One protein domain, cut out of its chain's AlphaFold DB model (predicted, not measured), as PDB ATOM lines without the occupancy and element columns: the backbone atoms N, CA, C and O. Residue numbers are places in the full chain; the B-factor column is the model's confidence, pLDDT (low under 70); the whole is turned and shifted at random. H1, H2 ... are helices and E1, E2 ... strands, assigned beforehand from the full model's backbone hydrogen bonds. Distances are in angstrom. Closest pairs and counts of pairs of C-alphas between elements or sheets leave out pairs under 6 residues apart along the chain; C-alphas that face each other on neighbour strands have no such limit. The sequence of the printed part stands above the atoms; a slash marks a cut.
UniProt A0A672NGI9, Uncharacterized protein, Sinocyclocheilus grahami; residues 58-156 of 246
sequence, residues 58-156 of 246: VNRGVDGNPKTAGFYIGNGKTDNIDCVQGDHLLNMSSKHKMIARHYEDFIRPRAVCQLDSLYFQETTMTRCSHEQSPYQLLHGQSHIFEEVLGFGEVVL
ATOM      1  N   VAL A  58     121.311 194.484 205.168       87.81
ATOM      2  CA  VAL A  58     121.884 195.789 204.809       87.81
ATOM      3  C   VAL A  58     123.054 196.088 205.728       87.81
ATOM      4  O   VAL A  58     122.873 196.153 206.941       87.81
ATOM      5  N   ASN A  59     124.257 196.241 205.173       88.56
ATOM      6  CA  ASN A  59     125.449 196.583 205.957       88.56
ATOM      7  C   ASN A  59     126.589 197.095 205.057       88.56
ATOM      8  O   ASN A  59     126.423 197.267 203.847       88.56
ATOM      9  N   ARG A  60     127.770 197.301 205.652       90.44
ATOM     10  CA  ARG A  60     129.008 197.665 204.972       90.44
ATOM     11  C   ARG A  60     129.359 196.660 203.879       90.44
ATOM     12  O   ARG A  60     129.542 195.473 204.138       90.44
ATOM     13  N   GLY A  61     129.455 197.159 202.654       91.50
ATOM     14  CA  GLY A  61     129.854 196.405 201.482       91.50
ATOM     15  C   GLY A  61     131.358 196.190 201.397       91.50
ATOM     16  O   GLY A  61     132.153 196.825 202.090       91.50
ATOM     17  N   VAL A  62     131.760 195.336 200.457       89.94
ATOM     18  CA  VAL A  62     133.176 195.092 200.111       89.94
ATOM     19  C   VAL A  62     133.917 196.330 199.590       89.94
ATOM     20  O   VAL A  62     135.146 196.323 199.522       89.94
ATOM     21  N   ASP A  63     133.176 197.355 199.174       88.44
ATOM     22  CA  ASP A  63     133.645 198.676 198.750       88.44
ATOM     23  C   ASP A  63     133.715 199.688 199.910       88.44
ATOM     24  O   ASP A  63     134.131 200.826 199.708       88.44
ATOM     25  N   GLY A  64     133.335 199.283 201.126       87.88
ATOM     26  CA  GLY A  64     133.285 200.136 202.309       87.88
ATOM     27  C   GLY A  64     131.988 200.933 202.457       87.88
ATOM     28  O   GLY A  64     131.820 201.611 203.470       87.88
ATOM     29  N   ASN A  65     131.051 200.843 201.509       90.06
ATOM     30  CA  ASN A  65     129.792 201.575 201.583       90.06
ATOM     31  C   ASN A  65     128.883 200.967 202.668       90.06
ATOM     32  O   ASN A  65     128.552 199.787 202.556       90.06
ATOM     33  N   PRO A  66     128.425 201.725 203.686       87.50
ATOM     34  CA  PRO A  66     127.635 201.192 204.804       87.50
ATOM     35  C   PRO A  66     126.238 200.686 204.407       87.50
ATOM     36  O   PRO A  66     125.556 200.072 205.222       87.50
ATOM     37  N   LYS A  67     125.803 200.959 203.176       90.19
ATOM     38  CA  LYS A  67     124.460 200.695 202.670       90.19
ATOM     39  C   LYS A  67     124.531 199.783 201.450       90.19
ATOM     40  O   LYS A  67     124.325 200.227 200.325       90.19
ATOM     41  N   THR A  68     124.910 198.531 201.660       91.88
ATOM     42  CA  THR A  68     124.891 197.482 200.630       91.88
ATOM     43  C   THR A  68     123.822 196.469 200.994       91.88
ATOM     44  O   THR A  68     123.815 196.009 202.136       91.88
ATOM     45  N   ALA A  69     122.933 196.134 200.058       91.62
ATOM     46  CA  ALA A  69     121.899 195.124 200.256       91.62
ATOM     47  C   ALA A  69     122.377 193.782 199.684       91.62
ATOM     48  O   ALA A  69     122.703 193.655 198.502       91.62
ATOM     49  N   GLY A  70     122.454 192.753 200.522       93.75
ATOM     50  CA  GLY A  70     123.031 191.481 200.112       93.75
ATOM     51  C   GLY A  70     123.133 190.466 201.237       93.75
ATOM     52  O   GLY A  70     122.291 190.404 202.125       93.75
ATOM     53  N   PHE A  71     124.176 189.643 201.185       94.06
ATOM     54  CA  PHE A  71     124.401 188.536 202.108       94.06
ATOM     55  C   PHE A  71     125.704 188.732 202.866       94.06
ATOM     56  O   PHE A  71     126.685 189.246 202.327       94.06
ATOM     57  N   TYR A  72     125.726 188.287 204.117       92.12
ATOM     58  CA  TYR A  72     126.928 188.351 204.932       92.12
ATOM     59  C   TYR A  72     127.952 187.302 204.517       92.12
ATOM     60  O   TYR A  72     127.653 186.113 204.426       92.12
ATOM     61  N   ILE A  73     129.192 187.749 204.326       91.31
ATOM     62  CA  ILE A  73     130.358 186.893 204.141       91.31
ATOM     63  C   ILE A  73     131.442 187.308 205.115       91.31
ATOM     64  O   ILE A  73     131.947 188.428 205.065       91.31
ATOM     65  N   GLY A  74     131.857 186.372 205.964       85.19
ATOM     66  CA  GLY A  74     132.863 186.656 206.973       85.19
ATOM     67  C   GLY A  74     132.691 185.863 208.253       85.19
ATOM     68  O   GLY A  74     131.932 184.898 208.300       85.19
ATOM     69  N   ASN A  75     133.417 186.282 209.285       78.56
ATOM     70  CA  ASN A  75     133.310 185.731 210.631       78.56
ATOM     71  C   ASN A  75     132.906 186.851 211.593       78.56
ATOM     72  O   ASN A  75     133.661 187.804 211.786       78.56
ATOM     73  N   GLY A  76     131.730 186.715 212.208       70.12
ATOM     74  CA  GLY A  76     131.223 187.694 213.171       70.12
ATOM     75  C   GLY A  76     132.037 187.790 214.456       70.12
ATOM     76  O   GLY A  76     132.016 188.830 215.096       70.12
ATOM     77  N   LYS A  77     132.816 186.761 214.810       74.06
ATOM     78  CA  LYS A  77     133.677 186.793 216.004       74.06
ATOM     79  C   LYS A  77     134.897 187.703 215.845       74.06
ATOM     80  O   LYS A  77     135.472 188.109 216.843       74.06
ATOM     81  N   THR A  78     135.310 187.985 214.610       74.38
ATOM     82  CA  THR A  78     136.496 188.805 214.310       74.38
ATOM     83  C   THR A  78     136.126 190.145 213.672       74.38
ATOM     84  O   THR A  78     136.978 190.741 213.022       74.38
ATOM     85  N   ASP A  79     134.852 190.546 213.753       68.62
ATOM     86  CA  ASP A  79     134.286 191.754 213.125       68.62
ATOM     87  C   ASP A  79     134.676 191.945 211.642       68.62
ATOM     88  O   ASP A  79     134.844 193.045 211.125       68.62
ATOM     89  N   ASN A  80     134.856 190.832 210.923       80.88
ATOM     90  CA  ASN A  80     135.263 190.824 209.518       80.88
ATOM     91  C   ASN A  80     134.114 190.271 208.682       80.88
ATOM     92  O   ASN A  80     134.234 189.191 208.096       80.88
ATOM     93  N   ILE A  81     132.984 190.980 208.707       87.12
ATOM     94  CA  ILE A  81     131.791 190.688 207.912       87.12
ATOM     95  C   ILE A  81     131.660 191.758 206.830       87.12
ATOM     96  O   ILE A  81     131.500 192.936 207.130       87.12
ATOM     97  N   ASP A  82     131.666 191.323 205.572       91.06
ATOM     98  CA  ASP A  82     131.280 192.157 204.437       91.06
ATOM     99  C   ASP A  82     129.861 191.767 203.989       91.06
ATOM    100  O   ASP A  82     129.519 190.580 203.940       91.06
ATOM    101  N   CYS A  83     129.044 192.749 203.606       93.38
ATOM    102  CA  CYS A  83     127.807 192.520 202.867       93.38
ATOM    103  C   CYS A  83     128.103 192.434 201.362       93.38
ATOM    104  O   CYS A  83     128.795 193.282 200.789       93.38
ATOM    105  N   VAL A  84     127.611 191.386 200.707       95.12
ATOM    106  CA  VAL A  84     127.900 191.086 199.301       95.12
ATOM    107  C   VAL A  84     126.592 190.931 198.536       95.12
ATOM    108  O   VAL A  84     125.779 190.070 198.865       95.12
ATOM    109  N   GLN A  85     126.411 191.732 197.486       94.38
ATOM    110  CA  GLN A  85     125.287 191.597 196.556       94.38
ATOM    111  C   GLN A  85     125.229 190.185 195.963       94.38
ATOM    112  O   GLN A  85     126.258 189.632 195.563       94.38
ATOM    113  N   GLY A  86     124.026 189.620 195.870       93.44
ATOM    114  CA  GLY A  86     123.805 188.252 195.392       93.44
ATOM    115  C   GLY A  86     123.415 188.133 193.916       93.44
ATOM    116  O   GLY A  86     122.893 187.102 193.513       93.44
ATOM    117  N   ASP A  87     123.651 189.155 193.093       92.44
ATOM    118  CA  ASP A  87     123.248 189.178 191.675       92.44
ATOM    119  C   ASP A  87     123.740 187.990 190.842       92.44
ATOM    120  O   ASP A  87     123.092 187.572 189.882       92.44
ATOM    121  N   HIS A  88     124.908 187.458 191.200       94.12
ATOM    122  CA  HIS A  88     125.538 186.316 190.542       94.12
ATOM    123  C   HIS A  88     125.044 184.963 191.054       94.12
ATOM    124  O   HIS A  88     125.448 183.949 190.499       94.12
ATOM    125  N   LEU A  89     124.216 184.917 192.099       95.69
ATOM    126  CA  LEU A  89     123.723 183.653 192.635       95.69
ATOM    127  C   LEU A  89     122.739 183.013 191.652       95.69
ATOM    128  O   LEU A  89     121.747 183.636 191.257       95.69
ATOM    129  N   LEU A  90     123.033 181.773 191.258       95.12
ATOM    130  CA  LEU A  90     122.256 181.032 190.263       95.12
ATOM    131  C   LEU A  90     120.876 180.653 190.788       95.12
ATOM    132  O   LEU A  90     119.912 180.707 190.043       95.12
ATOM    133  N   ASN A  91     120.745 180.356 192.079       93.75
ATOM    134  CA  ASN A  91     119.479 179.955 192.694       93.75
ATOM    135  C   ASN A  91     118.475 181.108 192.887       93.75
ATOM    136  O   ASN A  91     117.302 180.853 193.151       93.75
ATOM    137  N   MET A  92     118.903 182.369 192.775       92.88
ATOM    138  CA  MET A  92     118.060 183.536 193.047       92.88
ATOM    139  C   MET A  92     117.366 184.058 191.785       92.88
ATOM    140  O   MET A  92     118.017 184.285 190.763       92.88
ATOM    141  N   SER A  93     116.054 184.294 191.870       88.88
ATOM    142  CA  SER A  93     115.258 184.831 190.761       88.88
ATOM    143  C   SER A  93     115.714 186.236 190.338       88.88
ATOM    144  O   SER A  93     116.227 187.019 191.145       88.88
ATOM    145  N   SER A  94     115.506 186.586 189.066       85.69
ATOM    146  CA  SER A  94     115.783 187.933 188.541       85.69
ATOM    147  C   SER A  94     115.011 189.016 189.299       85.69
ATOM    148  O   SER A  94     115.583 190.054 189.627       85.69
ATOM    149  N   LYS A  95     113.753 188.738 189.663       82.50
ATOM    150  CA  LYS A  95     112.898 189.634 190.454       82.50
ATOM    151  C   LYS A  95     113.524 189.969 191.809       82.50
ATOM    152  O   LYS A  95     113.616 191.138 192.165       82.50
ATOM    153  N   HIS A  96     114.034 188.977 192.540       85.31
ATOM    154  CA  HIS A  96     114.677 189.227 193.836       85.31
ATOM    155  C   HIS A  96     115.984 190.011 193.699       85.31
ATOM    156  O   HIS A  96     116.255 190.892 194.514       85.31
ATOM    157  N   LYS A  97     116.771 189.738 192.649       89.00
ATOM    158  CA  LYS A  97     117.977 190.519 192.330       89.00
ATOM    159  C   LYS A  97     117.622 191.984 192.067       89.00
ATOM    160  O   LYS A  97     118.276 192.876 192.599       89.00
ATOM    161  N   MET A  98     116.560 192.232 191.298       86.25
ATOM    162  CA  MET A  98     116.061 193.584 191.041       86.25
ATOM    163  C   MET A  98     115.611 194.275 192.325       86.25
ATOM    164  O   MET A  98     116.048 195.395 192.566       86.25
ATOM    165  N   ILE A  99     114.809 193.616 193.166       82.50
ATOM    166  CA  ILE A  99     114.342 194.188 194.439       82.50
ATOM    167  C   ILE A  99     115.527 194.607 195.316       82.50
ATOM    168  O   ILE A  99     115.555 195.734 195.803       82.50
ATOM    169  N   ALA A 100     116.539 193.746 195.471       86.12
ATOM    170  CA  ALA A 100     117.722 194.069 196.266       86.12
ATOM    171  C   ALA A 100     118.496 195.276 195.715       86.12
ATOM    172  O   ALA A 100     118.916 196.132 196.492       86.12
ATOM    173  N   ARG A 101     118.652 195.376 194.385       85.12
ATOM    174  CA  ARG A 101     119.304 196.527 193.740       85.12
ATOM    175  C   ARG A 101     118.533 197.819 193.953       85.12
ATOM    176  O   ARG A 101     119.120 198.783 194.421       85.12
ATOM    177  N   HIS A 102     117.232 197.825 193.669       81.88
ATOM    178  CA  HIS A 102     116.415 199.028 193.830       81.88
ATOM    179  C   HIS A 102     116.343 199.459 195.296       81.88
ATOM    180  O   HIS A 102     116.377 200.647 195.591       81.88
ATOM    181  N   TYR A 103     116.307 198.506 196.228       82.75
ATOM    182  CA  TYR A 103     116.376 198.824 197.647       82.75
ATOM    183  C   TYR A 103     117.732 199.435 198.031       82.75
ATOM    184  O   TYR A 103     117.767 200.431 198.747       82.75
ATOM    185  N   GLU A 104     118.849 198.874 197.549       86.56
ATOM    186  CA  GLU A 104     120.192 199.434 197.763       86.56
ATOM    187  C   GLU A 104     120.328 200.850 197.193       86.56
ATOM    188  O   GLU A 104     120.868 201.739 197.854       86.56
ATOM    189  N   ASP A 105     119.828 201.056 195.980       83.44
ATOM    190  CA  ASP A 105     119.800 202.346 195.308       83.44
ATOM    191  C   ASP A 105     118.978 203.352 196.128       83.44
ATOM    192  O   ASP A 105     119.496 204.409 196.482       83.44
ATOM    193  N   PHE A 106     117.763 202.990 196.548       80.62
ATOM    194  CA  PHE A 106     116.886 203.834 197.365       80.62
ATOM    195  C   PHE A 106     117.548 204.307 198.668       80.62
ATOM    196  O   PHE A 106     117.484 205.485 199.021       80.62
ATOM    197  N   ILE A 107     118.222 203.410 199.396       80.38
ATOM    198  CA  ILE A 107     118.867 203.784 200.663       80.38
ATOM    199  C   ILE A 107     120.148 204.606 200.452       80.38
ATOM    200  O   ILE A 107     120.616 205.278 201.385       80.38
ATOM    201  N   ARG A 108     120.748 204.569 199.256       85.75
ATOM    202  CA  ARG A 108     121.936 205.354 198.918       85.75
ATOM    203  C   ARG A 108     121.507 206.760 198.475       85.75
ATOM    204  O   ARG A 108     120.733 206.898 197.539       85.75
ATOM    205  N   PRO A 109     122.048 207.835 199.080       62.78
ATOM    206  CA  PRO A 109     121.548 209.212 198.927       62.78
ATOM    207  C   PRO A 109     121.723 209.855 197.530       62.78
ATOM    208  O   PRO A 109     121.718 211.076 197.414       62.78
ATOM    209  N   ARG A 110     121.921 209.071 196.461       59.75
ATOM    210  CA  ARG A 110     122.125 209.553 195.087       59.75
ATOM    211  C   ARG A 110     121.407 208.747 193.997       59.75
ATOM    212  O   ARG A 110     121.616 209.067 192.830       59.75
ATOM    213  N   ALA A 111     120.602 207.732 194.315       52.88
ATOM    214  CA  ALA A 111     119.951 206.946 193.269       52.88
ATOM    215  C   ALA A 111     118.512 207.408 193.011       52.88
ATOM    216  O   ALA A 111     117.706 207.548 193.928       52.88
ATOM    217  N   VAL A 112     118.193 207.626 191.736       51.44
ATOM    218  CA  VAL A 112     116.820 207.772 191.253       51.44
ATOM    219  C   VAL A 112     116.334 206.362 190.919       51.44
ATOM    220  O   VAL A 112     116.737 205.802 189.902       51.44
ATOM    221  N   CYS A 113     115.529 205.754 191.788       53.16
ATOM    222  CA  CYS A 113     114.889 204.467 191.503       53.16
ATOM    223  C   CYS A 113     113.592 204.679 190.719       53.16
ATOM    224  O   CYS A 113     112.766 205.494 191.118       53.16
ATOM    225  N   GLN A 114     113.389 203.909 189.648       57.75
ATOM    226  CA  GLN A 114     112.078 203.747 189.011       57.75
ATOM    227  C   GLN A 114     111.375 202.556 189.676       57.75
ATOM    228  O   GLN A 114     111.544 201.418 189.253       57.75
ATOM    229  N   LEU A 115     110.674 202.804 190.781       58.94
ATOM    230  CA  LEU A 115     109.848 201.808 191.471       58.94
ATOM    231  C   LEU A 115     108.384 202.245 191.386       58.94
ATOM    232  O   LEU A 115     108.086 203.387 191.722       58.94
ATOM    233  N   ASP A 116     107.481 201.340 191.001       66.12
ATOM    234  CA  ASP A 116     106.041 201.643 190.953       66.12
ATOM    235  C   ASP A 116     105.440 201.804 192.346       66.12
ATOM    236  O   ASP A 116     104.604 202.683 192.531       66.12
ATOM    237  N   SER A 117     105.888 200.981 193.307       67.56
ATOM    238  CA  SER A 117     105.513 201.017 194.727       67.56
ATOM    239  C   SER A 117     106.610 200.401 195.607       67.56
ATOM    240  O   SER A 117     107.169 199.358 195.270       67.56
ATOM    241  N   LEU A 118     106.901 200.998 196.764       68.50
ATOM    242  CA  LEU A 118     107.789 200.456 197.795       68.50
ATOM    243  C   LEU A 118     107.081 200.484 199.142       68.50
ATOM    244  O   LEU A 118     106.732 201.552 199.639       68.50
ATOM    245  N   TYR A 119     106.956 199.315 199.756       73.81
ATOM    246  CA  TYR A 119     106.426 199.162 201.102       73.81
ATOM    247  C   TYR A 119     107.525 198.786 202.084       73.81
ATOM    248  O   TYR A 119     108.408 197.987 201.772       73.81
ATOM    249  N   PHE A 120     107.442 199.328 203.291       75.50
ATOM    250  CA  PHE A 120     108.354 199.044 204.383       75.50
ATOM    251  C   PHE A 120     107.585 198.574 205.606       75.50
ATOM    252  O   PHE A 120     106.594 199.175 206.001       75.50
ATOM    253  N   GLN A 121     108.063 197.491 206.205       78.94
ATOM    254  CA  GLN A 121     107.545 196.964 207.457       78.94
ATOM    255  C   GLN A 121     108.691 196.964 208.457       78.94
ATOM    256  O   GLN A 121     109.603 196.140 208.370       78.94
ATOM    257  N   GLU A 122     108.667 197.916 209.386       73.19
ATOM    258  CA  GLU A 122     109.676 197.982 210.434       73.19
ATOM    259  C   GLU A 122     109.442 196.847 211.432       73.19
ATOM    260  O   GLU A 122     108.389 196.762 212.061       73.19
ATOM    261  N   THR A 123     110.406 195.946 211.592       67.25
ATOM    262  CA  THR A 123     110.311 194.906 212.615       67.25
ATOM    263  C   THR A 123     111.686 194.509 213.123       67.25
ATOM    264  O   THR A 123     112.650 194.398 212.366       67.25
ATOM    265  N   THR A 124     111.780 194.282 214.431       63.19
ATOM    266  CA  THR A 124     112.964 193.709 215.085       63.19
ATOM    267  C   THR A 124     112.939 192.176 215.080       63.19
ATOM    268  O   THR A 124     113.892 191.542 215.532       63.19
ATOM    269  N   MET A 125     111.869 191.560 214.560       57.62
ATOM    270  CA  MET A 125     111.661 190.112 214.528       57.62
ATOM    271  C   MET A 125     111.754 189.549 213.104       57.62
ATOM    272  O   MET A 125     111.383 190.189 212.128       57.62
ATOM    273  N   THR A 126     112.205 188.298 212.960       51.81
ATOM    274  CA  THR A 126     112.319 187.622 211.648       51.81
ATOM    275  C   THR A 126     110.975 187.212 211.034       51.81
ATOM    276  O   THR A 126     110.927 186.803 209.871       51.81
ATOM    277  N   ARG A 127     109.883 187.290 211.807       52.38
ATOM    278  CA  ARG A 127     108.492 187.091 211.377       52.38
ATOM    279  C   ARG A 127     107.609 188.093 212.117       52.38
ATOM    280  O   ARG A 127     107.774 188.260 213.320       52.38
ATOM    281  N   CYS A 128     106.690 188.727 211.399       59.47
ATOM    282  CA  CYS A 128     105.810 189.772 211.908       59.47
ATOM    283  C   CYS A 128     104.512 189.758 211.095       59.47
ATOM    284  O   CYS A 128     104.581 189.676 209.867       59.47
ATOM    285  N   SER A 129     103.347 189.803 211.748       72.25
ATOM    286  CA  SER A 129     102.077 189.967 211.032       72.25
ATOM    287  C   SER A 129     101.847 191.432 210.643       72.25
ATOM    288  O   SER A 129     102.500 192.332 211.177       72.25
ATOM    289  N   HIS A 130     100.922 191.677 209.711       74.00
ATOM    290  CA  HIS A 130     100.546 193.038 209.319       74.00
ATOM    291  C   HIS A 130      99.916 193.819 210.484       74.00
ATOM    292  O   HIS A 130     100.143 195.015 210.623       74.00
ATOM    293  N   GLU A 131      99.163 193.150 211.361       78.44
ATOM    294  CA  GLU A 131      98.562 193.778 212.544       78.44
ATOM    295  C   GLU A 131      99.624 194.218 213.560       78.44
ATOM    296  O   GLU A 131      99.429 195.194 214.278       78.44
ATOM    297  N   GLN A 132     100.745 193.493 213.626       76.38
ATOM    298  CA  GLN A 132     101.844 193.774 214.552       76.38
ATOM    299  C   GLN A 132     102.799 194.850 214.031       76.38
ATOM    300  O   GLN A 132     103.314 195.641 214.816       76.38
ATOM    301  N   SER A 133     103.040 194.880 212.721       77.56
ATOM    302  CA  SER A 133     103.754 195.964 212.050       77.56
ATOM    303  C   SER A 133     103.114 196.190 210.683       77.56
ATOM    304  O   SER A 133     103.283 195.356 209.789       77.56
ATOM    305  N   PRO A 134     102.338 197.268 210.512       80.69
ATOM    306  CA  PRO A 134     101.694 197.564 209.240       80.69
ATOM    307  C   PRO A 134     102.716 197.889 208.152       80.69
ATOM    308  O   PRO A 134     103.743 198.522 208.415       80.69
ATOM    309  N   TYR A 135     102.419 197.501 206.910       77.94
ATOM    310  CA  TYR A 135     103.210 197.945 205.764       77.94
ATOM    311  C   TYR A 135     102.981 199.444 205.542       77.94
ATOM    312  O   TYR A 135     101.850 199.900 205.397       77.94
ATOM    313  N   GLN A 136     104.066 200.208 205.483       78.25
ATOM    314  CA  GLN A 136     104.060 201.634 205.178       78.25
ATOM    315  C   GLN A 136     104.490 201.842 203.731       78.25
ATOM    316  O   GLN A 136     105.566 201.394 203.336       78.25
ATOM    317  N   LEU A 137     103.671 202.529 202.939       76.38
ATOM    318  CA  LEU A 137     104.048 202.938 201.588       76.38
ATOM    319  C   LEU A 137     105.113 204.039 201.682       76.38
ATOM    320  O   LEU A 137     104.823 205.151 202.116       76.38
ATOM    321  N   LEU A 138     106.345 203.731 201.285       68.19
ATOM    322  CA  LEU A 138     107.450 204.690 201.239       68.19
ATOM    323  C   LEU A 138     107.568 205.400 199.887       68.19
ATOM    324  O   LEU A 138     108.103 206.505 199.822       68.19
ATOM    325  N   HIS A 139     107.119 204.769 198.800       62.81
ATOM    326  CA  HIS A 139     107.212 205.321 197.448       62.81
ATOM    327  C   HIS A 139     106.148 204.709 196.536       62.81
ATOM    328  O   HIS A 139     105.841 203.535 196.702       62.81
ATOM    329  N   GLY A 140     105.648 205.458 195.551       73.25
ATOM    330  CA  GLY A 140     104.818 204.913 194.476       73.25
ATOM    331  C   GLY A 140     103.317 204.782 194.778       73.25
ATOM    332  O   GLY A 140     102.789 205.504 195.620       73.25
ATOM    333  N   GLN A 141     102.609 203.912 194.053       72.19
ATOM    334  CA  GLN A 141     101.156 203.730 194.158       72.19
ATOM    335  C   GLN A 141     100.780 202.815 195.327       72.19
ATOM    336  O   GLN A 141     101.481 201.851 195.633       72.19
ATOM    337  N   SER A 142      99.639 203.055 195.969       70.81
ATOM    338  CA  SER A 142      99.170 202.157 197.032       70.81
ATOM    339  C   SER A 142      98.676 200.801 196.498       70.81
ATOM    340  O   SER A 142      98.586 199.817 197.225       70.81
ATOM    341  N   HIS A 143      98.375 200.709 195.208       63.00
ATOM    342  CA  HIS A 143      97.874 199.486 194.598       63.00
ATOM    343  C   HIS A 143      98.454 199.378 193.190       63.00
ATOM    344  O   HIS A 143      98.477 200.364 192.454       63.00
ATOM    345  N   ILE A 144      98.947 198.190 192.844       60.09
ATOM    346  CA  ILE A 144      99.364 197.846 191.486       60.09
ATOM    347  C   ILE A 144      98.277 196.928 190.930       60.09
ATOM    348  O   ILE A 144      97.899 195.943 191.571       60.09
ATOM    349  N   PHE A 145      97.756 197.285 189.762       54.78
ATOM    350  CA  PHE A 145      96.709 196.542 189.073       54.78
ATOM    351  C   PHE A 145      97.347 195.768 187.916       54.78
ATOM    352  O   PHE A 145      98.059 196.360 187.107       54.78
ATOM    353  N   GLU A 146      97.100 194.461 187.830       46.47
ATOM    354  CA  GLU A 146      97.378 193.677 186.619       46.47
ATOM    355  C   GLU A 146      96.077 193.063 186.100       46.47
ATOM    356  O   GLU A 146      95.228 192.605 186.869       46.47
ATOM    357  N   GLU A 147      95.939 193.033 184.775       41.78
ATOM    358  CA  GLU A 147      94.855 192.331 184.099       41.78
ATOM    359  C   GLU A 147      95.246 190.859 183.918       41.78
ATOM    360  O   GLU A 147      96.175 190.527 183.178       41.78
ATOM    361  N   VAL A 148      94.536 189.955 184.595       37.88
ATOM    362  CA  VAL A 148      94.753 188.511 184.458       37.88
ATOM    363  C   VAL A 148      93.635 187.915 183.606       37.88
ATOM    364  O   VAL A 148      92.485 187.837 184.029       37.88
ATOM    365  N   LEU A 149      93.992 187.451 182.404       38.47
ATOM    366  CA  LEU A 149      93.161 186.582 181.555       38.47
ATOM    367  C   LEU A 149      91.735 187.112 181.259       38.47
ATOM    368  O   LEU A 149      90.807 186.318 181.131       38.47
ATOM    369  N   GLY A 150      91.547 188.432 181.141       40.56
ATOM    370  CA  GLY A 150      90.257 189.039 180.775       40.56
ATOM    371  C   GLY A 150      89.163 188.962 181.851       40.56
ATOM    372  O   GLY A 150      87.998 189.226 181.555       40.56
ATOM    373  N   PHE A 151      89.511 188.622 183.096       35.69
ATOM    374  CA  PHE A 151      88.589 188.597 184.234       35.69
ATOM    375  C   PHE A 151      88.953 189.680 185.261       35.69
ATOM    376  O   PHE A 151      89.457 189.372 186.333       35.69
ATOM    377  N   GLY A 152      88.647 190.942 184.942       43.62
ATOM    378  CA  GLY A 152      88.625 192.062 185.897       43.62
ATOM    379  C   GLY A 152      89.971 192.481 186.510       43.62
ATOM    380  O   GLY A 152      90.965 191.762 186.485       43.62
ATOM    381  N   GLU A 153      89.998 193.696 187.063       35.75
ATOM    382  CA  GLU A 153      91.163 194.257 187.756       35.75
ATOM    383  C   GLU A 153      91.400 193.516 189.085       35.75
ATOM    384  O   GLU A 153      90.564 193.555 189.990       35.75
ATOM    385  N   VAL A 154      92.546 192.840 189.221       41.84
ATOM    386  CA  VAL A 154      92.960 192.179 190.469       41.84
ATOM    387  C   VAL A 154      94.002 193.046 191.175       41.84
ATOM    388  O   VAL A 154      95.027 193.406 190.599       41.84
ATOM    389  N   VAL A 155      93.763 193.350 192.454       41.62
ATOM    390  CA  VAL A 155      94.742 194.006 193.334       41.62
ATOM    391  C   VAL A 155      95.789 192.971 193.753       41.62
ATOM    392  O   VAL A 155      95.536 192.127 194.615       41.62
ATOM    393  N   LEU A 156      96.973 193.006 193.141       40.56
ATOM    394  CA  LEU A 156      98.072 192.103 193.485       40.56
ATOM    395  C   LEU A 156      98.904 192.697 194.625       40.56
ATOM    396  O   LEU A 156      99.711 193.596 194.415       40.56
TER     397      LEU A 156
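AT A GLANCE: This is residues 58 to 156 of the 246 residues of an uncharacterized protein of Sinocyclocheilus grahami (UniProt A0A672NGI9). What does one see first? This is a loose, elongated string of three separate two-stranded hairpins with one helix: the hairpin E1 and E2 makes one end, H1 packs on E1 near the middle, and E3 and E4 come next, before the small, poorly formed hairpin E5 and E6 at the far end. What is it made of? The printed part has 99 residues, with one named helix and six named strands in the order E1 E2 H1 E3 E4 E5 E6; each of the three sheets is an antiparallel pair, and the class is mixed, helices and strands, with under half of the residues in named elements. How large is it? The radius of gyration of the C-alphas is 16.7 A, and they span 56 by 32 by 30 A.

HOW THE PARTS SIT: How is the first hairpin built? E1, residues 68 to 75, and E2, residues 80 to 84, are antiparallel neighbours at 147 degrees, with N 73 and O 82 within hydrogen-bond range at 2.9 A. E1 bends by 71 degrees at residue 71, and residues 58 to 59 pair antiparallel with residues 68 to 69 of E1. Where is the helix? H1, residues 94 to 107, has 6 pairs of C-alphas within 8 A of E1, the closest being those of Ala 69 and Glu 104 at 5.3 A. In H1 every O i to N i+4 pair is within hydrogen-bond range. What of the other hairpins? E3, residues 117 to 120, and E4, residues 136 to 140, form an antiparallel hairpin at 158 degrees, with N 120 and O 136 at 2.8 A. E5, residues 145 to 147, and E6, residues 153 to 155, form one at 138 degrees, with no backbone N and O within hydrogen-bond range across it. The strands of each hairpin are apart from those of the other two.

IN THESE COORDINATES: Where does the first element begin and the last one end? C-alpha 68 of E1 is at (124.891, 197.482, 200.630), and C-alpha 155 of E6 is at (94.742, 194.006, 193.334). How long are the longer elements? From first to last C-alpha, H1 measures 20.2 A, E1 17.6 A, E2 12.6 A, E4 11.2 A and E3 10.3 A.

THE WHOLE: How far does it reach? The two C-alphas farthest apart, those of Thr 78 and Gly 150, are 57.1 A apart, and the printed part has no cut. Which link is long? The link from E3 to E4, residues 121 to 135, is long. Residues 90 to 95, of which 94 to 95 belong to H1, stand free. Where is confidence low? The mean pLDDT of the printed part is 74.4; 33 residues are under 70, among them residues 109 to 118 and 143 to 156.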